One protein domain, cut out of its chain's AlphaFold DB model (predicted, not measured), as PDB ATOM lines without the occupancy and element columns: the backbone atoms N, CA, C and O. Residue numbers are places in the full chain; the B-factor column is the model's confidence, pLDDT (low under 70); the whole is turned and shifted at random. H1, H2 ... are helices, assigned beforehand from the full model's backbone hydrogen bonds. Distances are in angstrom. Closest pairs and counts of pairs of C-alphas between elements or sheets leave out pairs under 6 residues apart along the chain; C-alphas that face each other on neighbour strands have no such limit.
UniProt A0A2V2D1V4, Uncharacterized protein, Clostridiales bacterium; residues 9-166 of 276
ATOM      1  N   ARG A   9      11.815  48.007 -16.894       88.50
ATOM      2  CA  ARG A   9      12.265  46.692 -16.392       88.50
ATOM      3  C   ARG A   9      13.578  46.725 -15.630       88.50
ATOM      4  O   ARG A   9      13.839  45.843 -14.820       88.50
ATOM      5  N   TYR A  10      14.407  47.713 -15.934       92.00
ATOM      6  CA  TYR A  10      15.686  47.912 -15.272       92.00
ATOM      7  C   TYR A  10      15.583  48.903 -14.116       92.00
ATOM      8  O   TYR A  10      16.583  49.118 -13.441       92.00
ATOM      9  N   ASN A  11      14.416  49.508 -13.882       92.06
ATOM     10  CA  ASN A  11      14.208  50.374 -12.735       92.06
ATOM     11  C   ASN A  11      14.046  49.519 -11.484       92.06
ATOM     12  O   ASN A  11      13.302  48.542 -11.465       92.06
ATOM     13  N   ILE A  12      14.746  49.911 -10.432       93.12
ATOM     14  CA  ILE A  12      14.681  49.269  -9.129       93.12
ATOM     15  C   ILE A  12      14.434  50.318  -8.058       93.12
ATOM     16  O   ILE A  12      14.901  51.454  -8.166       93.12
ATOM     17  N   ASN A  13      13.753  49.908  -6.993       94.25
ATOM     18  CA  ASN A  13      13.684  50.681  -5.767       94.25
ATOM     19  C   ASN A  13      14.929  50.357  -4.921       94.25
ATOM     20  O   ASN A  13      15.029  49.256  -4.369       94.25
ATOM     21  N   PRO A  14      15.908  51.273  -4.811       93.06
ATOM     22  CA  PRO A  14      17.137  50.992  -4.078       93.06
ATOM     23  C   PRO A  14      16.877  50.797  -2.580       93.06
ATOM     24  O   PRO A  14      17.589  50.028  -1.940       93.06
ATOM     25  N   MET A  15      15.869  51.463  -2.008       91.81
ATOM     26  CA  MET A  15      15.569  51.381  -0.579       91.81
ATOM     27  C   MET A  15      14.997  50.016  -0.188       91.81
ATOM     28  O   MET A  15      15.381  49.477   0.855       91.81
ATOM     29  N   GLU A  16      14.125  49.471  -1.036       93.25
ATOM     30  CA  GLU A  16      13.561  48.124  -0.914       93.25
ATOM     31  C   GLU A  16      14.650  47.065  -1.117       93.25
ATOM     32  O   GLU A  16      14.902  46.272  -0.216       93.25
ATOM     33  N   LEU A  17      15.417  47.153  -2.212       94.50
ATOM     34  CA  LEU A  17      16.506  46.219  -2.516       94.50
ATOM     35  C   LEU A  17      17.545  46.117  -1.385       94.50
ATOM     36  O   LEU A  17      17.959  45.022  -1.003       94.50
ATOM     37  N   ILE A  18      17.985  47.258  -0.845       93.75
ATOM     38  CA  ILE A  18      18.943  47.302   0.272       93.75
ATOM     39  C   ILE A  18      18.310  46.734   1.547       93.75
ATOM     40  O   ILE A  18      18.982  46.026   2.299       93.75
ATOM     41  N   GLY A  19      17.042  47.062   1.803       92.56
ATOM     42  CA  GLY A  19      16.308  46.608   2.978       92.56
ATOM     43  C   GLY A  19      16.147  45.097   2.999       92.56
ATOM     44  O   GLY A  19      16.558  44.458   3.964       92.56
ATOM     45  N   ASP A  20      15.631  44.532   1.914       94.00
ATOM     46  CA  ASP A  20      15.349  43.104   1.793       94.00
ATOM     47  C   ASP A  20      16.623  42.263   1.866       94.00
ATOM     48  O   ASP A  20      16.663  41.250   2.571       94.00
ATOM     49  N   ALA A  21      17.698  42.712   1.213       93.88
ATOM     50  CA  ALA A  21      18.996  42.051   1.297       93.88
ATOM     51  C   ALA A  21      19.582  42.107   2.718       93.88
ATOM     52  O   ALA A  21      20.173  41.139   3.197       93.88
ATOM     53  N   PHE A  22      19.413  43.228   3.429       93.62
ATOM     54  CA  PHE A  22      19.854  43.326   4.818       93.62
ATOM     55  C   PHE A  22      19.062  42.391   5.732       93.62
ATOM     56  O   PHE A  22      19.668  41.650   6.504       93.62
ATOM     57  N   GLU A  23      17.729  42.412   5.657       90.81
ATOM     58  CA  GLU A  23      16.870  41.578   6.504       90.81
ATOM     59  C   GLU A  23      17.104  40.087   6.228       90.81
ATOM     60  O   GLU A  23      17.222  39.296   7.167       90.81
ATOM     61  N   THR A  24      17.274  39.700   4.961       90.06
ATOM     62  CA  THR A  24      17.594  38.318   4.569       90.06
ATOM     63  C   THR A  24      18.943  37.878   5.135       90.06
ATOM     64  O   THR A  24      19.037  36.845   5.807       90.06
ATOM     65  N   ALA A  25      19.992  38.681   4.938       89.88
ATOM     66  CA  ALA A  25      21.319  38.390   5.469       89.88
ATOM     67  C   ALA A  25      21.343  38.358   7.004       89.88
ATOM     68  O   ALA A  25      22.011  37.509   7.602       89.88
ATOM     69  N   TYR A  26      20.619  39.272   7.653       87.25
ATOM     70  CA  TYR A  26      20.546  39.344   9.106       87.25
ATOM     71  C   TYR A  26      19.793  38.148   9.690       87.25
ATOM     72  O   TYR A  26      20.251  37.570  10.672       87.25
ATOM     73  N   THR A  27      18.686  37.741   9.067       85.31
ATOM     74  CA  THR A  27      17.899  36.574   9.492       85.31
ATOM     75  C   THR A  27      18.742  35.304   9.435       85.31
ATOM     76  O   THR A  27      18.849  34.606  10.441       85.31
ATOM     77  N   ARG A  28      19.456  35.060   8.327       84.00
ATOM     78  CA  ARG A  28      20.385  33.919   8.214       84.00
ATOM     79  C   ARG A  28      21.487  33.962   9.270       84.00
ATOM     80  O   ARG A  28      21.787  32.960   9.909       84.00
ATOM     81  N   TYR A  29      22.069  35.137   9.499       82.69
ATOM     82  CA  TYR A  29      23.071  35.314  10.548       82.69
ATOM     83  C   TYR A  29      22.515  35.022  11.949       82.69
ATOM     84  O   TYR A  29      23.230  34.453  12.776       82.69
ATOM     85  N   ALA A  30      21.270  35.422  12.222       78.06
ATOM     86  CA  ALA A  30      20.592  35.185  13.491       78.06
ATOM     87  C   ALA A  30      20.270  33.698  13.703       78.06
ATOM     88  O   ALA A  30      20.447  33.204  14.814       78.06
ATOM     89  N   GLU A  31      19.874  32.975  12.652       77.56
ATOM     90  CA  GLU A  31      19.660  31.521  12.687       77.56
ATOM     91  C   GLU A  31      20.949  30.739  12.989       77.56
ATOM     92  O   GLU A  31      20.918  29.737  13.703       77.56
ATOM     93  N   GLU A  32      22.101  31.212  12.506       74.06
ATOM     94  CA  GLU A  32      23.412  30.609  12.789       74.06
ATOM     95  C   GLU A  32      23.921  30.890  14.216       74.06
ATOM     96  O   GLU A  32      24.894  30.274  14.671       74.06
ATOM     97  N   GLN A  33      23.305  31.829  14.940       70.75
ATOM     98  CA  GLN A  33      23.750  32.164  16.284       70.75
ATOM     99  C   GLN A  33      23.349  31.099  17.321       70.75
ATOM    100  O   GLN A  33      22.273  30.507  17.255       70.75
ATOM    101  N   PRO A  34      24.175  30.880  18.363       65.88
ATOM    102  CA  PRO A  34      23.807  29.986  19.453       65.88
ATOM    103  C   PRO A  34      22.574  30.519  20.203       65.88
ATOM    104  O   PRO A  34      22.631  31.569  20.837       65.88
ATOM    105  N   VAL A  35      21.483  29.749  20.166       64.75
ATOM    106  CA  VAL A  35      20.192  30.079  20.804       64.75
ATOM    107  C   VAL A  35      20.209  29.829  22.320       64.75
ATOM    108  O   VAL A  35      19.466  30.455  23.070       64.75
ATOM    109  N   ALA A  36      21.094  28.946  22.793       68.31
ATOM    110  CA  ALA A  36      21.227  28.589  24.202       68.31
ATOM    111  C   ALA A  36      22.625  28.932  24.744       68.31
ATOM    112  O   ALA A  36      23.619  28.827  24.010       68.31
ATOM    113  N   PRO A  37      22.737  29.315  26.032       71.50
ATOM    114  CA  PRO A  37      24.035  29.498  26.659       71.50
ATOM    115  C   PRO A  37      24.809  28.172  26.615       71.50
ATOM    116  O   PRO A  37      24.211  27.107  26.783       71.50
ATOM    117  N   PRO A  38      26.136  28.198  26.398       74.69
ATOM    118  CA  PRO A  38      26.924  26.978  26.480       74.69
ATOM    119  C   PRO A  38      26.809  26.389  27.889       74.69
ATOM    120  O   PRO A  38      26.884  27.130  28.870       74.69
ATOM    121  N   ASP A  39      26.654  25.068  27.976       77.75
ATOM    122  CA  ASP A  39      26.540  24.360  29.250       77.75
ATOM    123  C   ASP A  39      27.796  24.592  30.116       77.75
ATOM    124  O   ASP A  39      28.906  24.250  29.685       77.75
ATOM    125  N   PRO A  40      27.658  25.193  31.315       75.12
ATOM    126  CA  PRO A  40      28.778  25.407  32.220       75.12
ATOM    127  C   PRO A  40      29.274  24.112  32.871       75.12
ATOM    128  O   PRO A  40      30.417  24.083  33.326       75.12
ATOM    129  N   ALA A  41      28.466  23.050  32.919       78.56
ATOM    130  CA  ALA A  41      28.841  21.796  33.561       78.56
ATOM    131  C   ALA A  41      29.970  21.093  32.795       78.56
ATOM    132  O   ALA A  41      30.950  20.657  33.395       78.56
ATOM    133  N   MET A  42      29.893  21.051  31.463       76.56
ATOM    134  CA  MET A  42      30.878  20.367  30.620       76.56
ATOM    135  C   MET A  42      32.341  20.837  30.815       76.56
ATOM    136  O   MET A  42      33.198  19.981  31.058       76.56
ATOM    137  N   PRO A  43      32.688  22.142  30.780       77.50
ATOM    138  CA  PRO A  43      34.057  22.589  31.049       77.50
ATOM    139  C   PRO A  43      34.476  22.386  32.512       77.50
ATOM    140  O   PRO A  43      35.653  22.136  32.758       77.50
ATOM    141  N   VAL A  44      33.543  22.452  33.472       80.38
ATOM    142  CA  VAL A  44      33.825  22.207  34.897       80.38
ATOM    143  C   VAL A  44      34.188  20.740  35.123       80.38
ATOM    144  O   VAL A  44      35.258  20.456  35.656       80.38
ATOM    145  N   PHE A  45      33.368  19.802  34.643       83.50
ATOM    146  CA  PHE A  45      33.649  18.367  34.747       83.50
ATOM    147  C   PHE A  45      34.904  17.964  33.972       83.50
ATOM    148  O   PHE A  45      35.712  17.187  34.482       83.50
ATOM    149  N   THR A  46      35.114  18.528  32.778       84.81
ATOM    150  CA  THR A  46      36.344  18.296  32.003       84.81
ATOM    151  C   THR A  46      37.567  18.823  32.754       84.81
ATOM    152  O   THR A  46      38.567  18.120  32.851       84.81
ATOM    153  N   GLY A  47      37.491  20.027  33.330       83.94
ATOM    154  CA  GLY A  47      38.579  20.619  34.109       83.94
ATOM    155  C   GLY A  47      38.929  19.799  35.350       83.94
ATOM    156  O   GLY A  47      40.101  19.500  35.565       83.94
ATOM    157  N   ILE A  48      37.921  19.372  36.119       86.38
ATOM    158  CA  ILE A  48      38.105  18.530  37.313       86.38
ATOM    159  C   ILE A  48      38.710  17.172  36.930       86.38
ATOM    160  O   ILE A  48      39.689  16.744  37.536       86.38
ATOM    161  N   SER A  49      38.182  16.516  35.892       87.81
ATOM    162  CA  SER A  49      38.664  15.197  35.454       87.81
ATOM    163  C   SER A  49      40.104  15.252  34.938       87.81
ATOM    164  O   SER A  49      40.918  14.401  35.288       87.81
ATOM    165  N   MET A  50      40.450  16.277  34.149       90.06
ATOM    166  CA  MET A  50      41.818  16.462  33.654       90.06
ATOM    167  C   MET A  50      42.796  16.812  34.779       90.06
ATOM    168  O   MET A  50      43.921  16.324  34.761       90.06
ATOM    169  N   ALA A  51      42.379  17.602  35.775       88.88
ATOM    170  CA  ALA A  51      43.207  17.906  36.940       88.88
ATOM    171  C   ALA A  51      43.502  16.648  37.773       88.88
ATOM    172  O   ALA A  51      44.650  16.419  38.148       88.88
ATOM    173  N   LEU A  52      42.492  15.803  38.005       91.69
ATOM    174  CA  LEU A  52      42.660  14.529  38.711       91.69
ATOM    175  C   LEU A  52      43.602  13.580  37.957       91.69
ATOM    176  O   LEU A  52      44.522  13.032  38.563       91.69
ATOM    177  N   LEU A  53      43.433  13.436  36.639       91.94
ATOM    178  CA  LEU A  53      44.334  12.635  35.801       91.94
ATOM    179  C   LEU A  53      45.767  13.181  35.800       91.94
ATOM    180  O   LEU A  53      46.714  12.410  35.909       91.94
ATOM    181  N   CYS A  54      45.935  14.504  35.751       91.38
ATOM    182  CA  CYS A  54      47.237  15.157  35.887       91.38
ATOM    183  C   CYS A  54      47.953  14.751  37.175       91.38
ATOM    184  O   CYS A  54      49.120  14.370  37.136       91.38
ATOM    185  N   VAL A  55      47.254  14.839  38.309       91.06
ATOM    186  CA  VAL A  55      47.814  14.483  39.618       91.06
ATOM    187  C   VAL A  55      48.179  13.000  39.649       91.06
ATOM    188  O   VAL A  55      49.286  12.664  40.060       91.06
ATOM    189  N   LEU A  56      47.307  12.124  39.142       93.25
ATOM    190  CA  LEU A  56      47.576  10.687  39.054       93.25
ATOM    191  C   LEU A  56      48.811  10.378  38.200       93.25
ATOM    192  O   LEU A  56      49.664   9.605  38.628       93.25
ATOM    193  N   PHE A  57      48.958  11.004  37.032       91.69
ATOM    194  CA  PHE A  57      50.117  10.789  36.166       91.69
ATOM    195  C   PHE A  57      51.416  11.331  36.766       91.69
ATOM    196  O   PHE A  57      52.453  10.684  36.645       91.69
ATOM    197  N   ILE A  58      51.374  12.465  37.472       89.62
ATOM    198  CA  ILE A  58      52.548  12.979  38.189       89.62
ATOM    199  C   ILE A  58      52.960  12.014  39.306       89.62
ATOM    200  O   ILE A  58      54.138  11.684  39.407       89.62
ATOM    201  N   LEU A  59      52.008  11.530  40.113       91.12
ATOM    202  CA  LEU A  59      52.285  10.565  41.183       91.12
ATOM    203  C   LEU A  59      52.844   9.250  40.621       91.12
ATOM    204  O   LEU A  59      53.873   8.776  41.094       91.12
ATOM    205  N   THR A  60      52.245   8.729  39.550       88.25
ATOM    206  CA  THR A  60      52.707   7.502  38.876       88.25
ATOM    207  C   THR A  60      54.118   7.676  38.303       88.25
ATOM    208  O   THR A  60      54.971   6.810  38.459       88.25
ATOM    209  N   GLY A  61      54.422   8.830  37.700       86.75
ATOM    210  CA  GLY A  61      55.765   9.131  37.194       86.75
ATOM    211  C   GLY A  61      56.830   9.303  38.285       86.75
ATOM    212  O   GLY A  61      58.020   9.158  38.002       86.75
ATOM    213  N   LEU A  62      56.428   9.616  39.522       87.50
ATOM    214  CA  LEU A  62      57.319   9.636  40.687       87.50
ATOM    215  C   LEU A  62      57.550   8.230  41.258       87.50
ATOM    216  O   LEU A  62      58.646   7.961  41.744       87.50
ATOM    217  N   GLU A  63      56.553   7.349  41.171       89.81
ATOM    218  CA  GLU A  63      56.613   5.964  41.657       89.81
ATOM    219  C   GLU A  63      57.342   5.011  40.689       89.81
ATOM    220  O   GLU A  63      58.008   4.083  41.140       89.81
ATOM    221  N   TYR A  64      57.297   5.277  39.374       88.06
ATOM    222  CA  TYR A  64      57.929   4.459  38.325       88.06
ATOM    223  C   TYR A  64      58.997   5.249  37.534       88.06
ATOM    224  O   TYR A  64      58.723   5.779  36.451       88.06
ATOM    225  N   PRO A  65      60.255   5.322  38.026       79.56
ATOM    226  CA  PRO A  65      61.299   6.180  37.455       79.56
ATOM    227  C   PRO A  65      61.735   5.797  36.036       79.56
ATOM    228  O   PRO A  65      62.191   6.663  35.289       79.56
ATOM    229  N   SER A  66      61.598   4.523  35.656       85.94
ATOM    230  CA  SER A  66      61.965   4.006  34.329       85.94
ATOM    231  C   SER A  66      61.071   4.546  33.208       85.94
ATOM    232  O   SER A  66      61.526   4.664  32.075       85.94
ATOM    233  N   GLU A  67      59.827   4.921  33.516       86.75
ATOM    234  CA  GLU A  67      58.832   5.418  32.548       86.75
ATOM    235  C   GLU A  67      58.429   6.876  32.805       86.75
ATOM    236  O   GLU A  67      57.477   7.397  32.220       86.75
ATOM    237  N   LYS A  68      59.178   7.559  33.674       85.94
ATOM    238  CA  LYS A  68      58.910   8.914  34.159       85.94
ATOM    239  C   LYS A  68      58.525   9.887  33.041       85.94
ATOM    240  O   LYS A  68      57.548  10.620  33.162       85.94
ATOM    241  N   ILE A  69      59.266   9.877  31.933       87.69
ATOM    242  CA  ILE A  69      59.054  10.786  30.795       87.69
ATOM    243  C   ILE A  69      57.655  10.607  30.184       87.69
ATOM    244  O   ILE A  69      56.984  11.598  29.900       87.69
ATOM    245  N   THR A  70      57.193   9.366  30.029       88.88
ATOM    246  CA  THR A  70      55.884   9.038  29.450       88.88
ATOM    247  C   THR A  70      54.747   9.554  30.330       88.88
ATOM    248  O   THR A  70      53.825  10.207  29.840       88.88
ATOM    249  N   TRP A  71      54.841   9.345  31.645       91.12
ATOM    250  CA  TRP A  71      53.828   9.798  32.600       91.12
ATOM    251  C   TRP A  71      53.762  11.327  32.708       91.12
ATOM    252  O   TRP A  71      52.675  11.908  32.687       91.12
ATOM    253  N   PHE A  72      54.909  12.012  32.713       87.75
ATOM    254  CA  PHE A  72      54.928  13.478  32.669       87.75
ATOM    255  C   PHE A  72      54.403  14.037  31.337       87.75
ATOM    256  O   PHE A  72      53.707  15.053  31.345       87.75
ATOM    257  N   ALA A  73      54.660  13.376  30.204       90.31
ATOM    258  CA  ALA A  73      54.090  13.774  28.915       90.31
ATOM    259  C   ALA A  73      52.553  13.673  28.912       90.31
ATOM    260  O   ALA A  73      51.877  14.601  28.466       90.31
ATOM    261  N   LEU A  74      51.990  12.600  29.477       89.69
ATOM    262  CA  LEU A  74      50.539  12.441  29.638       89.69
ATOM    263  C   LEU A  74      49.934  13.516  30.554       89.69
ATOM    264  O   LEU A  74      48.869  14.054  30.246       89.69
ATOM    265  N   ALA A  75      50.633  13.903  31.626       89.69
ATOM    266  CA  ALA A  75      50.210  15.019  32.470       89.69
ATOM    267  C   ALA A  75      50.159  16.344  31.684       89.69
ATOM    268  O   ALA A  75      49.177  17.077  31.771       89.69
ATOM    269  N   VAL A  76      51.161  16.641  30.851       89.75
ATOM    270  CA  VAL A  76      51.149  17.845  29.995       89.75
ATOM    271  C   VAL A  76      49.966  17.828  29.019       89.75
ATOM    272  O   VAL A  76      49.308  18.854  28.829       89.75
ATOM    273  N   VAL A  77      49.645  16.666  28.445       90.62
ATOM    274  CA  VAL A  77      48.481  16.495  27.561       90.62
ATOM    275  C   VAL A  77      47.171  16.787  28.304       90.62
ATOM    276  O   VAL A  77      46.327  17.515  27.776       90.62
ATOM    277  N   CYS A  78      47.009  16.318  29.545       89.50
ATOM    278  CA  CYS A  78      45.839  16.632  30.374       89.50
ATOM    279  C   CYS A  78      45.676  18.141  30.622       89.50
ATOM    280  O   CYS A  78      44.571  18.669  30.465       89.50
ATOM    281  N   VAL A  79      46.766  18.858  30.929       87.00
ATOM    282  CA  VAL A  79      46.731  20.327  31.070       87.00
ATOM    283  C   VAL A  79      46.291  20.987  29.760       87.00
ATOM    284  O   VAL A  79      45.403  21.843  29.767       87.00
ATOM    285  N   ALA A  80      46.860  20.570  28.625       87.38
ATOM    286  CA  ALA A  80      46.534  21.133  27.316       87.38
ATOM    287  C   ALA A  80      45.052  20.937  26.943       87.38
ATOM    288  O   ALA A  80      44.401  21.882  26.483       87.38
ATOM    289  N   PHE A  81      44.484  19.753  27.197       87.25
ATOM    290  CA  PHE A  81      43.060  19.484  26.973       87.25
ATOM    291  C   PHE A  81      42.149  20.312  27.889       87.25
ATOM    292  O   PHE A  81      41.140  20.853  27.422       87.25
ATOM    293  N   GLY A  82      42.516  20.466  29.166       85.69
ATOM    294  CA  GLY A  82      41.792  21.322  30.110       85.69
ATOM    295  C   GLY A  82      41.736  22.780  29.641       85.69
ATOM    296  O   GLY A  82      40.657  23.376  29.563       85.69
ATOM    297  N   VAL A  83      42.884  23.333  29.232       86.56
ATOM    298  CA  VAL A  83      42.985  24.699  28.691       86.56
ATOM    299  C   VAL A  83      42.185  24.844  27.394       86.56
ATOM    300  O   VAL A  83      41.430  25.808  27.242       86.56
ATOM    301  N   TYR A  84      42.282  23.884  26.470       87.38
ATOM    302  CA  TYR A  84      41.524  23.904  25.216       87.38
ATOM    303  C   TYR A  84      40.007  23.943  25.456       87.38
ATOM    304  O   TYR A  84      39.305  24.758  24.845       87.38
ATOM    305  N   SER A  85      39.497  23.111  26.369       84.12
ATOM    306  CA  SER A  85      38.070  23.079  26.714       84.12
ATOM    307  C   SER A  85      37.598  24.413  27.305       84.12
ATOM    308  O   SER A  85      36.587  24.970  26.862       84.12
ATOM    309  N   ALA A  86      38.385  25.002  28.213       84.62
ATOM    310  CA  ALA A  86      38.098  26.315  28.788       84.62
ATOM    311  C   ALA A  86      38.073  27.430  27.724       84.62
ATOM    312  O   ALA A  86      37.133  28.229  27.677       84.62
ATOM    313  N   VAL A  87      39.052  27.459  26.811       85.62
ATOM    314  CA  VAL A  87      39.096  28.424  25.697       85.62
ATOM    315  C   VAL A  87      37.894  28.253  24.767       85.62
ATOM    316  O   VAL A  87      37.272  29.242  24.370       85.62
ATOM    317  N   LYS A  88      37.523  27.011  24.439       85.06
ATOM    318  CA  LYS A  88      36.359  26.704  23.598       85.06
ATOM    319  C   LYS A  88      35.056  27.175  24.249       85.06
ATOM    320  O   LYS A  88      34.231  27.793  23.573       85.06
ATOM    321  N   TYR A  89      34.891  26.951  25.553       85.06
ATOM    322  CA  TYR A  89      33.743  27.443  26.314       85.06
ATOM    323  C   TYR A  89      33.684  28.976  26.345       85.06
ATOM    324  O   TYR A  89      32.639  29.555  26.047       85.06
ATOM    325  N   MET A  90      34.806  29.652  26.621       83.19
ATOM    326  CA  MET A  90      34.867  31.118  26.607       83.19
ATOM    327  C   MET A  90      34.493  31.699  25.241       83.19
ATOM    328  O   MET A  90      33.732  32.666  25.184       83.19
ATOM    329  N   LYS A  91      34.967  31.094  24.142       82.75
ATOM    330  CA  LYS A  91      34.588  31.497  22.778       82.75
ATOM    331  C   LYS A  91      33.080  31.366  22.551       82.75
ATOM    332  O   LYS A  91      32.454  32.353  22.168       82.75
ATOM    333  N   LYS A  92      32.483  30.211  22.870       80.31
ATOM    334  CA  LYS A  92      31.029  29.993  22.741       80.31
ATOM    335  C   LYS A  92      30.208  30.938  23.621       80.31
ATOM    336  O   LYS A  92      29.189  31.462  23.185       80.31
ATOM    337  N   ARG A  93      30.661  31.212  24.848       81.12
ATOM    338  CA  ARG A  93      29.984  32.132  25.777       81.12
ATOM    339  C   ARG A  93      30.046  33.574  25.284       81.12
ATOM    340  O   ARG A  93      29.068  34.308  25.423       81.12
ATOM    341  N   LYS A  94      31.182  33.982  24.709       78.25
ATOM    342  CA  LYS A  94      31.341  35.293  24.073       78.25
ATOM    343  C   LYS A  94      30.407  35.422  22.867       78.25
ATOM    344  O   LYS A  94      29.706  36.423  22.798       78.25
ATOM    345  N   GLN A  95      30.343  34.397  22.012       74.19
ATOM    346  CA  GLN A  95      29.425  34.328  20.868       74.19
ATOM    347  C   GLN A  95      27.958  34.430  21.303       74.19
ATOM    348  O   GLN A  95      27.255  35.303  20.816       74.19
ATOM    349  N   TYR A  96      27.520  33.642  22.290       73.94
ATOM    350  CA  TYR A  96      26.161  33.724  22.847       73.94
ATOM    351  C   TYR A  96      25.819  35.119  23.387       73.94
ATOM    352  O   TYR A  96      24.768  35.674  23.084       73.94
ATOM    353  N   ARG A  97      26.730  35.742  24.144       72.50
ATOM    354  CA  ARG A  97      26.510  37.100  24.672       72.50
ATOM    355  C   ARG A  97      26.448  38.170  23.584       72.50
ATOM    356  O   ARG A  97      25.707  39.131  23.751       72.50
ATOM    357  N   SER A  98      27.227  38.034  22.510       67.94
ATOM    358  CA  SER A  98      27.149  38.943  21.360       67.94
ATOM    359  C   SER A  98      25.924  38.685  20.481       67.94
ATOM    360  O   SER A  98      25.430  39.616  19.855       67.94
ATOM    361  N   ALA A  99      25.450  37.440  20.451       63.09
ATOM    362  CA  ALA A  99      24.335  36.969  19.644       63.09
ATOM    363  C   ALA A  99      22.956  37.257  20.232       63.09
ATOM    364  O   ALA A  99      22.011  37.436  19.472       63.09
ATOM    365  N   ALA A 100      22.830  37.311  21.562       57.22
ATOM    366  CA  ALA A 100      21.588  37.616  22.278       57.22
ATOM    367  C   ALA A 100      21.145  39.094  22.107       57.22
ATOM    368  O   ALA A 100      20.712  39.750  23.056       57.22
ATOM    369  N   GLY A 101      21.333  39.645  20.904       55.06
ATOM    370  CA  GLY A 101      21.184  41.038  20.530       55.06
ATOM    371  C   GLY A 101      19.811  41.583  20.893       55.06
ATOM    372  O   GLY A 101      18.776  41.106  20.441       55.06
ATOM    373  N   LYS A 102      19.817  42.636  21.709       55.62
ATOM    374  CA  LYS A 102      18.643  43.463  21.992       55.62
ATOM    375  C   LYS A 102      18.119  44.064  20.671       55.62
ATOM    376  O   LYS A 102      18.952  44.439  19.841       55.62
ATOM    377  N   PRO A 103      16.801  44.275  20.500       52.28
ATOM    378  CA  PRO A 103      16.208  44.903  19.305       52.28
ATOM    379  C   PRO A 103      16.875  46.222  18.872       52.28
ATOM    380  O   PRO A 103      16.935  46.544  17.688       52.28
ATOM    381  N   SER A 104      17.468  46.961  19.818       53.50
ATOM    382  CA  SER A 104      18.235  48.185  19.555       53.50
ATOM    383  C   SER A 104      19.479  47.986  18.675       53.50
ATOM    384  O   SER A 104      19.954  48.939  18.060       53.50
ATOM    385  N   THR A 105      20.009  46.763  18.580       70.69
ATOM    386  CA  THR A 105      21.199  46.453  17.773       70.69
ATOM    387  C   THR A 105      20.885  46.242  16.293       70.69
ATOM    388  O   THR A 105      21.696  46.645  15.461       70.69
ATOM    389  N   ILE A 106      19.709  45.700  15.952       77.69
ATOM    390  CA  ILE A 106      19.271  45.505  14.559       77.69
ATOM    391  C   ILE A 106      19.112  46.851  13.873       77.69
ATOM    392  O   ILE A 106      19.739  47.094  12.847       77.69
ATOM    393  N   LYS A 107      18.343  47.756  14.490       79.88
ATOM    394  CA  LYS A 107      18.090  49.090  13.938       79.88
ATOM    395  C   LYS A 107      19.394  49.848  13.673       79.88
ATOM    396  O   LYS A 107      19.598  50.355  12.577       79.88
ATOM    397  N   SER A 108      20.321  49.831  14.634       81.44
ATOM    398  CA  SER A 108      21.633  50.471  14.471       81.44
ATOM    399  C   SER A 108      22.495  49.808  13.386       81.44
ATOM    400  O   SER A 108      23.194  50.505  12.649       81.44
ATOM    401  N   LYS A 109      22.464  48.472  13.256       83.94
ATOM    402  CA  LYS A 109      23.168  47.768  12.171       83.94
ATOM    403  C   LYS A 109      22.573  48.102  10.805       83.94
ATOM    404  O   LYS A 109      23.337  48.357   9.879       83.94
ATOM    405  N   ARG A 110      21.245  48.162  10.708       87.44
ATOM    406  CA  ARG A 110      20.525  48.544   9.493       87.44
ATOM    407  C   ARG A 110      20.896  49.962   9.071       87.44
ATOM    408  O   ARG A 110      21.347  50.152   7.951       87.44
ATOM    409  N   GLU A 111      20.829  50.939   9.972       86.44
ATOM    410  CA  GLU A 111      21.229  52.329   9.685       86.44
ATOM    411  C   GLU A 111      22.680  52.426   9.179       86.44
ATOM    412  O   GLU A 111      22.952  53.081   8.171       86.44
ATOM    413  N   LYS A 112      23.616  51.706   9.815       86.69
ATOM    414  CA  LYS A 112      25.010  51.628   9.347       86.69
ATOM    415  C   LYS A 112      25.130  50.982   7.970       86.69
ATOM    416  O   LYS A 112      25.947  51.429   7.172       86.69
ATOM    417  N   PHE A 113      24.338  49.953   7.684       90.69
ATOM    418  CA  PHE A 113      24.332  49.307   6.378       90.69
ATOM    419  C   PHE A 113      23.826  50.249   5.280       90.69
ATOM    420  O   PHE A 113      24.508  50.422   4.275       90.69
ATOM    421  N   TYR A 114      22.705  50.940   5.506       90.12
ATOM    422  CA  TYR A 114      22.172  51.939   4.570       90.12
ATOM    423  C   TYR A 114      23.176  53.061   4.284       90.12
ATOM    424  O   TYR A 114      23.302  53.498   3.140       90.12
ATOM    425  N   SER A 115      23.954  53.476   5.290       88.06
ATOM    426  CA  SER A 115      24.975  54.518   5.119       88.06
ATOM    427  C   SER A 115      26.067  54.169   4.098       88.06
ATOM    428  O   SER A 115      26.683  55.075   3.547       88.06
ATOM    429  N   LEU A 116      26.264  52.883   3.774       88.62
ATOM    430  CA  LEU A 116      27.207  52.448   2.736       88.62
ATOM    431  C   LEU A 116      26.792  52.892   1.324       88.62
ATOM    432  O   LEU A 116      27.634  52.931   0.428       88.62
ATOM    433  N   PHE A 117      25.509  53.200   1.124       88.31
ATOM    434  CA  PHE A 117      24.924  53.498  -0.186       88.31
ATOM    435  C   PHE A 117      24.605  54.985  -0.384       88.31
ATOM    436  O   PHE A 117      24.350  55.410  -1.511       88.31
ATOM    437  N   LEU A 118      24.648  55.789   0.682       83.38
ATOM    438  CA  LEU A 118      24.393  57.227   0.625       83.38
ATOM    439  C   LEU A 118      25.651  57.953   0.123       83.38
ATOM    440  O   LEU A 118      26.632  58.097   0.851       83.38
ATOM    441  N   LYS A 119      25.634  58.431  -1.126       67.56
ATOM    442  CA  LYS A 119      26.681  59.332  -1.635       67.56
ATOM    443  C   LYS A 119      26.445  60.736  -1.082       67.56
ATOM    444  O   LYS A 119      25.374  61.303  -1.279       67.56
ATOM    445  N   ASP A 120      27.439  61.283  -0.387       64.31
ATOM    446  CA  ASP A 120      27.448  62.667   0.114       64.31
ATOM    447  C   ASP A 120      26.249  63.039   1.012       64.31
ATOM    448  O   ASP A 120      25.828  64.192   1.059       64.31
ATOM    449  N   GLY A 121      25.668  62.058   1.714       62.94
ATOM    450  CA  GLY A 121      24.516  62.270   2.599       62.94
ATOM    451  C   GLY A 121      23.187  62.538   1.882       62.94
ATOM    452  O   GLY A 121      22.219  62.910   2.539       62.94
ATOM    453  N   LYS A 122      23.117  62.351   0.557       73.06
ATOM    454  CA  LYS A 122      21.859  62.437  -0.196       73.06
ATOM    455  C   LYS A 122      21.032  61.172  -0.004       73.06
ATOM    456  O   LYS A 122      21.579  60.069  -0.039       73.06
ATOM    457  N   GLU A 123      19.725  61.351   0.171       78.75
ATOM    458  CA  GLU A 123      18.763  60.251   0.221       78.75
ATOM    459  C   GLU A 123      18.790  59.431  -1.074       78.75
ATOM    460  O   GLU A 123      19.112  59.934  -2.157       78.75
ATOM    461  N   LEU A 124      18.480  58.140  -0.945       84.25
ATOM    462  CA  LEU A 124      18.349  57.252  -2.092       84.25
ATOM    463  C   LEU A 124      17.103  57.657  -2.897       84.25
ATOM    464  O   LEU A 124      16.065  57.919  -2.292       84.25
ATOM    465  N   PRO A 125      17.182  57.704  -4.237       88.31
ATOM    466  CA  PRO A 125      16.018  58.011  -5.060       88.31
ATOM    467  C   PRO A 125      14.963  56.903  -4.944       88.31
ATOM    468  O   PRO A 125      15.296  55.754  -4.666       88.31
ATOM    469  N   GLU A 126      13.698  57.228  -5.222       89.19
ATOM    470  CA  GLU A 126      12.605  56.239  -5.242       89.19
ATOM    471  C   GLU A 126      12.800  55.168  -6.327       89.19
ATOM    472  O   GLU A 126      12.381  54.025  -6.168       89.19
ATOM    473  N   SER A 127      13.464  55.535  -7.425       90.81
ATOM    474  CA  SER A 127      13.745  54.659  -8.557       90.81
ATOM    475  C   SER A 127      15.101  54.993  -9.171       90.81
ATOM    476  O   SER A 127      15.462  56.164  -9.320       90.81
ATOM    477  N   ILE A 128      15.868  53.963  -9.514       91.88
ATOM    478  CA  ILE A 128      17.149  54.076 -10.214       91.88
ATOM    479  C   ILE A 128      17.313  52.903 -11.182       91.88
ATOM    480  O   ILE A 128      16.791  51.817 -10.939       91.88
ATOM    481  N   LEU A 129      18.082  53.081 -12.256       91.50
ATOM    482  CA  LEU A 129      18.460  51.957 -13.108       91.50
ATOM    483  C   LEU A 129      19.358  50.976 -12.337       91.50
ATOM    484  O   LEU A 129      20.344  51.365 -11.703       91.50
ATOM    485  N   ALA A 130      19.083  49.680 -12.465       92.06
ATOM    486  CA  ALA A 130      19.860  48.593 -11.875       92.06
ATOM    487  C   ALA A 130      21.345  48.695 -12.243       92.06
ATOM    488  O   ALA A 130      22.227  48.453 -11.415       92.06
ATOM    489  N   GLY A 131      21.646  49.137 -13.467       90.31
ATOM    490  CA  GLY A 131      23.019  49.371 -13.892       90.31
ATOM    491  C   GLY A 131      23.726  50.535 -13.197       90.31
ATOM    492  O   GLY A 131      24.940  50.492 -12.994       90.31
ATOM    493  N   GLU A 132      22.995  51.564 -12.776       89.94
ATOM    494  CA  GLU A 132      23.551  52.653 -11.971       89.94
ATOM    495  C   GLU A 132      23.756  52.226 -10.520       89.94
ATOM    496  O   GLU A 132      24.806  52.518  -9.940       89.94
ATOM    497  N   MET A 133      22.821  51.457  -9.960       91.94
ATOM    498  CA  MET A 133      22.985  50.863  -8.635       91.94
ATOM    499  C   MET A 133      24.188  49.917  -8.589       91.94
ATOM    500  O   MET A 133      24.977  49.964  -7.644       91.94
ATOM    501  N   LEU A 134      24.422  49.137  -9.648       91.06
ATOM    502  CA  LEU A 134      25.590  48.264  -9.754       91.06
ATOM    503  C   LEU A 134      26.909  49.045  -9.642       91.06
ATOM    504  O   LEU A 134      27.851  48.554  -9.021       91.06
ATOM    505  N   LYS A 135      26.988  50.278 -10.160       90.00
ATOM    506  CA  LYS A 135      28.175  51.143  -9.995       90.00
ATOM    507  C   LYS A 135      28.399  51.578  -8.546       90.00
ATOM    508  O   LYS A 135      29.534  51.870  -8.178       90.00
ATOM    509  N   THR A 136      27.342  51.647  -7.741       89.94
ATOM    510  CA  THR A 136      27.418  51.956  -6.303       89.94
ATOM    511  C   THR A 136      27.767  50.712  -5.484       89.94
ATOM    512  O   THR A 136      28.558  50.803  -4.549       89.94
ATOM    513  N   VAL A 137      27.246  49.544  -5.865       91.62
ATOM    514  CA  VAL A 137      27.460  48.265  -5.165       91.62
ATOM    515  C   VAL A 137      28.834  47.662  -5.473       91.62
ATOM    516  O   VAL A 137      29.527  47.199  -4.572       91.62
ATOM    517  N   SER A 138      29.282  47.690  -6.730       89.12
ATOM    518  CA  SER A 138      30.529  47.025  -7.149       89.12
ATOM    519  C   SER A 138      31.763  47.436  -6.326       89.12
ATOM    520  O   SER A 138      32.540  46.560  -5.946       89.12
ATOM    521  N   PRO A 139      31.963  48.724  -5.973       90.31
ATOM    522  CA  PRO A 139      33.105  49.144  -5.165       90.31
ATOM    523  C   PRO A 139      33.091  48.661  -3.714       90.31
ATOM    524  O   PRO A 139      34.151  48.714  -3.089       90.31
ATOM    525  N   ILE A 140      31.945  48.240  -3.165       90.38
ATOM    526  CA  ILE A 140      31.797  47.850  -1.750       90.38
ATOM    527  C   ILE A 140      31.770  46.328  -1.531       90.38
ATOM    528  O   ILE A 140      31.922  45.886  -0.387       90.38
ATOM    529  N   ILE A 141      31.633  45.529  -2.598       88.75
ATOM    530  CA  ILE A 141      31.659  44.056  -2.547       88.75
ATOM    531  C   ILE A 141      32.967  43.566  -1.918       88.75
ATOM    532  O   ILE A 141      34.058  43.968  -2.320       88.75
ATOM    533  N   GLY A 142      32.850  42.684  -0.921       84.62
ATOM    534  CA  GLY A 142      33.988  42.041  -0.256       84.62
ATOM    535  C   GLY A 142      34.851  42.968   0.607       84.62
ATOM    536  O   GLY A 142      35.886  42.534   1.104       84.62
ATOM    537  N   LYS A 143      34.450  44.235   0.793       88.44
ATOM    538  CA  LYS A 143      35.193  45.217   1.604       88.44
ATOM    539  C   LYS A 143      34.621  45.422   3.004       88.44
ATOM    540  O   LYS A 143      35.153  46.237   3.756       88.44
ATOM    541  N   GLN A 144      33.536  44.735   3.362       86.06
ATOM    542  CA  GLN A 144      32.935  44.882   4.686       86.06
ATOM    543  C   GLN A 144      33.630  43.949   5.682       86.06
ATOM    544  O   GLN A 144      34.017  42.835   5.348       86.06
ATOM    545  N   ASN A 145      33.782  44.397   6.927       80.75
ATOM    546  CA  ASN A 145      34.331  43.556   7.998       80.75
ATOM    547  C   ASN A 145      33.239  42.746   8.722       80.75
ATOM    548  O   ASN A 145      33.541  41.758   9.387       80.75
ATOM    549  N   ASP A 146      31.976  43.167   8.620       84.00
ATOM    550  CA  ASP A 146      30.826  42.478   9.211       84.00
ATOM    551  C   ASP A 146      30.245  41.457   8.211       84.00
ATOM    552  O   ASP A 146      30.033  41.765   7.034       84.00
ATOM    553  N   GLN A 147      30.011  40.226   8.684       83.38
ATOM    554  CA  GLN A 147      29.505  39.106   7.877       83.38
ATOM    555  C   GLN A 147      28.115  39.387   7.290       83.38
ATOM    556  O   GLN A 147      27.870  39.028   6.136       83.38
ATOM    557  N   VAL A 148      27.224  40.040   8.046       87.38
ATOM    558  CA  VAL A 148      25.877  40.400   7.577       87.38
ATOM    559  C   VAL A 148      26.002  41.379   6.423       87.38
ATOM    560  O   VAL A 148      25.440  41.144   5.360       87.38
ATOM    561  N   ASN A 149      26.821  42.421   6.586       90.25
ATOM    562  CA  ASN A 149      27.015  43.431   5.548       90.25
ATOM    563  C   ASN A 149      27.623  42.837   4.266       90.25
ATOM    564  O   ASN A 149      27.166  43.158   3.173       90.25
ATOM    565  N   ASN A 150      28.629  41.960   4.375       90.06
ATOM    566  CA  ASN A 150      29.192  41.281   3.199       90.06
ATOM    567  C   ASN A 150      28.159  40.402   2.490       90.06
ATOM    568  O   ASN A 150      28.104  40.392   1.261       90.06
ATOM    569  N   THR A 151      27.355  39.667   3.259       90.75
ATOM    570  CA  THR A 151      26.317  38.786   2.712       90.75
ATOM    571  C   THR A 151      25.239  39.604   2.009       90.75
ATOM    572  O   THR A 151      24.942  39.326   0.853       90.75
ATOM    573  N   ALA A 152      24.745  40.668   2.643       94.00
ATOM    574  CA  ALA A 152      23.743  41.558   2.070       94.00
ATOM    575  C   ALA A 152      24.246  42.254   0.792       94.00
ATOM    576  O   ALA A 152      23.557  42.260  -0.221       94.00
ATOM    577  N   VAL A 153      25.479  42.782   0.780       94.75
ATOM    578  CA  VAL A 153      26.070  43.382  -0.435       94.75
ATOM    579  C   VAL A 153      26.170  42.365  -1.577       94.75
ATOM    580  O   VAL A 153      25.942  42.714  -2.736       94.75
ATOM    581  N   ARG A 154      26.500  41.106  -1.265       93.19
ATOM    582  CA  ARG A 154      26.544  40.032  -2.262       93.19
ATOM    583  C   ARG A 154      25.155  39.724  -2.817       93.19
ATOM    584  O   ARG A 154      25.023  39.619  -4.030       93.19
ATOM    585  N   GLU A 155      24.138  39.644  -1.964       93.69
ATOM    586  CA  GLU A 155      22.749  39.428  -2.391       93.69
ATOM    587  C   GLU A 155      22.256  40.546  -3.314       93.69
ATOM    588  O   GLU A 155      21.708  40.259  -4.376       93.69
ATOM    589  N   ILE A 156      22.550  41.809  -2.983       95.88
ATOM    590  CA  ILE A 156      22.254  42.948  -3.863       95.88
ATOM    591  C   ILE A 156      22.947  42.766  -5.221       95.88
ATOM    592  O   ILE A 156      22.328  42.948  -6.265       95.88
ATOM    593  N   SER A 157      24.232  42.398  -5.232       94.31
ATOM    594  CA  SER A 157      24.974  42.195  -6.481       94.31
ATOM    595  C   SER A 157      24.403  41.061  -7.333       94.31
ATOM    596  O   SER A 157      24.380  41.180  -8.558       94.31
ATOM    597  N   GLU A 158      23.984  39.961  -6.711       93.19
ATOM    598  CA  GLU A 158      23.373  38.820  -7.396       93.19
ATOM    599  C   GLU A 158      22.010  39.205  -7.986       93.19
ATOM    600  O   GLU A 158      21.738  38.892  -9.145       93.19
ATOM    601  N   GLU A 159      21.194  39.957  -7.246       94.00
ATOM    602  CA  GLU A 159      19.902  40.444  -7.733       94.00
ATOM    603  C   GLU A 159      20.058  41.406  -8.916       94.00
ATOM    604  O   GLU A 159      19.440  41.218  -9.962       94.00
ATOM    605  N   LEU A 160      20.971  42.376  -8.817       94.00
ATOM    606  CA  LEU A 160      21.267  43.293  -9.920       94.00
ATOM    607  C   LEU A 160      21.778  42.555 -11.161       94.00
ATOM    608  O   LEU A 160      21.437  42.926 -12.282       94.00
ATOM    609  N   ALA A 161      22.589  41.509 -10.984       91.75
ATOM    610  CA  ALA A 161      23.053  40.690 -12.099       91.75
ATOM    611  C   ALA A 161      21.890  39.960 -12.790       91.75
ATOM    612  O   ALA A 161      21.862  39.910 -14.020       91.75
ATOM    613  N   ARG A 162      20.914  39.452 -12.022       91.88
ATOM    614  CA  ARG A 162      19.699  38.819 -12.562       91.88
ATOM    615  C   ARG A 162      18.819  39.801 -13.330       91.88
ATOM    616  O   ARG A 162      18.348  39.457 -14.410       91.88
ATOM    617  N   VAL A 163      18.632  41.011 -12.804       91.94
ATOM    618  CA  VAL A 163      17.847  42.066 -13.466       91.94
ATOM    619  C   VAL A 163      18.510  42.511 -14.773       91.94
ATOM    620  O   VAL A 163      17.845  42.631 -15.797       91.94
ATOM    621  N   ASN A 164      19.829  42.716 -14.764       88.94
ATOM    622  CA  ASN A 164      20.576  43.195 -15.932       88.94
ATOM    623  C   ASN A 164      20.764  42.120 -17.018       88.94
ATOM    624  O   ASN A 164      20.843  42.435 -18.206       88.94
ATOM    625  N   ASN A 165      20.866  40.851 -16.624       88.81
ATOM    626  CA  ASN A 165      21.089  39.733 -17.536       88.81
ATOM    627  C   ASN A 165      20.105  38.588 -17.247       88.81
ATOM    628  O   ASN A 165      20.501  37.544 -16.716       88.81
ATOM    629  N   PRO A 166      18.814  38.788 -17.558       91.31
ATOM    630  CA  PRO A 166      17.799  37.787 -17.296       91.31
ATOM    631  C   PRO A 166      18.028  36.548 -18.179       91.31
ATOM    632  O   PRO A 166      18.489  36.671 -19.316       91.31
TER     633      PRO A 166
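This is residues 9 to 166 of the 276 residues of an uncharacterized protein of Clostridiales bacterium (UniProt A0A2V2D1V4). A long helical hairpin, H2 and H3, makes an arm that sticks out from a small helical head of H1, H4, H5 and H6. In the head H6 crosses H1, H5 pairs with H6 in a second hairpin, and residues 110 to 114 of H4 pack on residues 18 to 22 of H1. The 158 printed residues have six named helices, H1 to H6 in chain order, and no named strand; the class is all helix. The whole is extended, with a radius of gyration of the C-alphas of 26.1 A, and spans 83 by 31 by 29 A.

H1, residues 14 to 31, touches H6, residues 147 to 164, at a steep tilt of 45 degrees, opposite ways; the closest C-alphas, of Ala 21 and Ala 152, are 4.8 A apart. H4, residues 103 to 115, touches H1 with residues 110 to 114 alone, closest at the C-alphas of Phe 22 and Arg 110, 7.0 A. H2, residues 41 to 63, and H3, residues 65 to 99, touch as a hairpin at a shallow tilt of 13 degrees, closest at the C-alphas of Gly 61 and Lys 68, 4.4 A. H5, residues 130 to 140, and H6 touch as a hairpin at 29 degrees, a shallow tilt, closest at the C-alphas of Ala 130 and Leu 160, 5.8 A. H2 and H6 are apart. Every O i to N i+4 pair is within hydrogen-bond range in H1, H2 and H6, against 29 of 31 in H3, 7 of 9 in H4 and 4 of 7 in H5.

H1 begins at C-alpha 14 (17.137, 50.992, -4.078) and is 25.8 A long; H2 is 33.0 A, H3 51.3 A, H4 19.2 A and H5 15.7 A. H6, 25.8 A, ends at C-alpha 164 (20.576, 43.195, -15.932).

The C-alphas of Arg 9 and Glu 63 are farthest apart, 83.6 A. The printed part has no cut; the H4 to H5 link is long. Residues 34 to 36, 98 to 104 and 119 to 121 have pLDDT under 70.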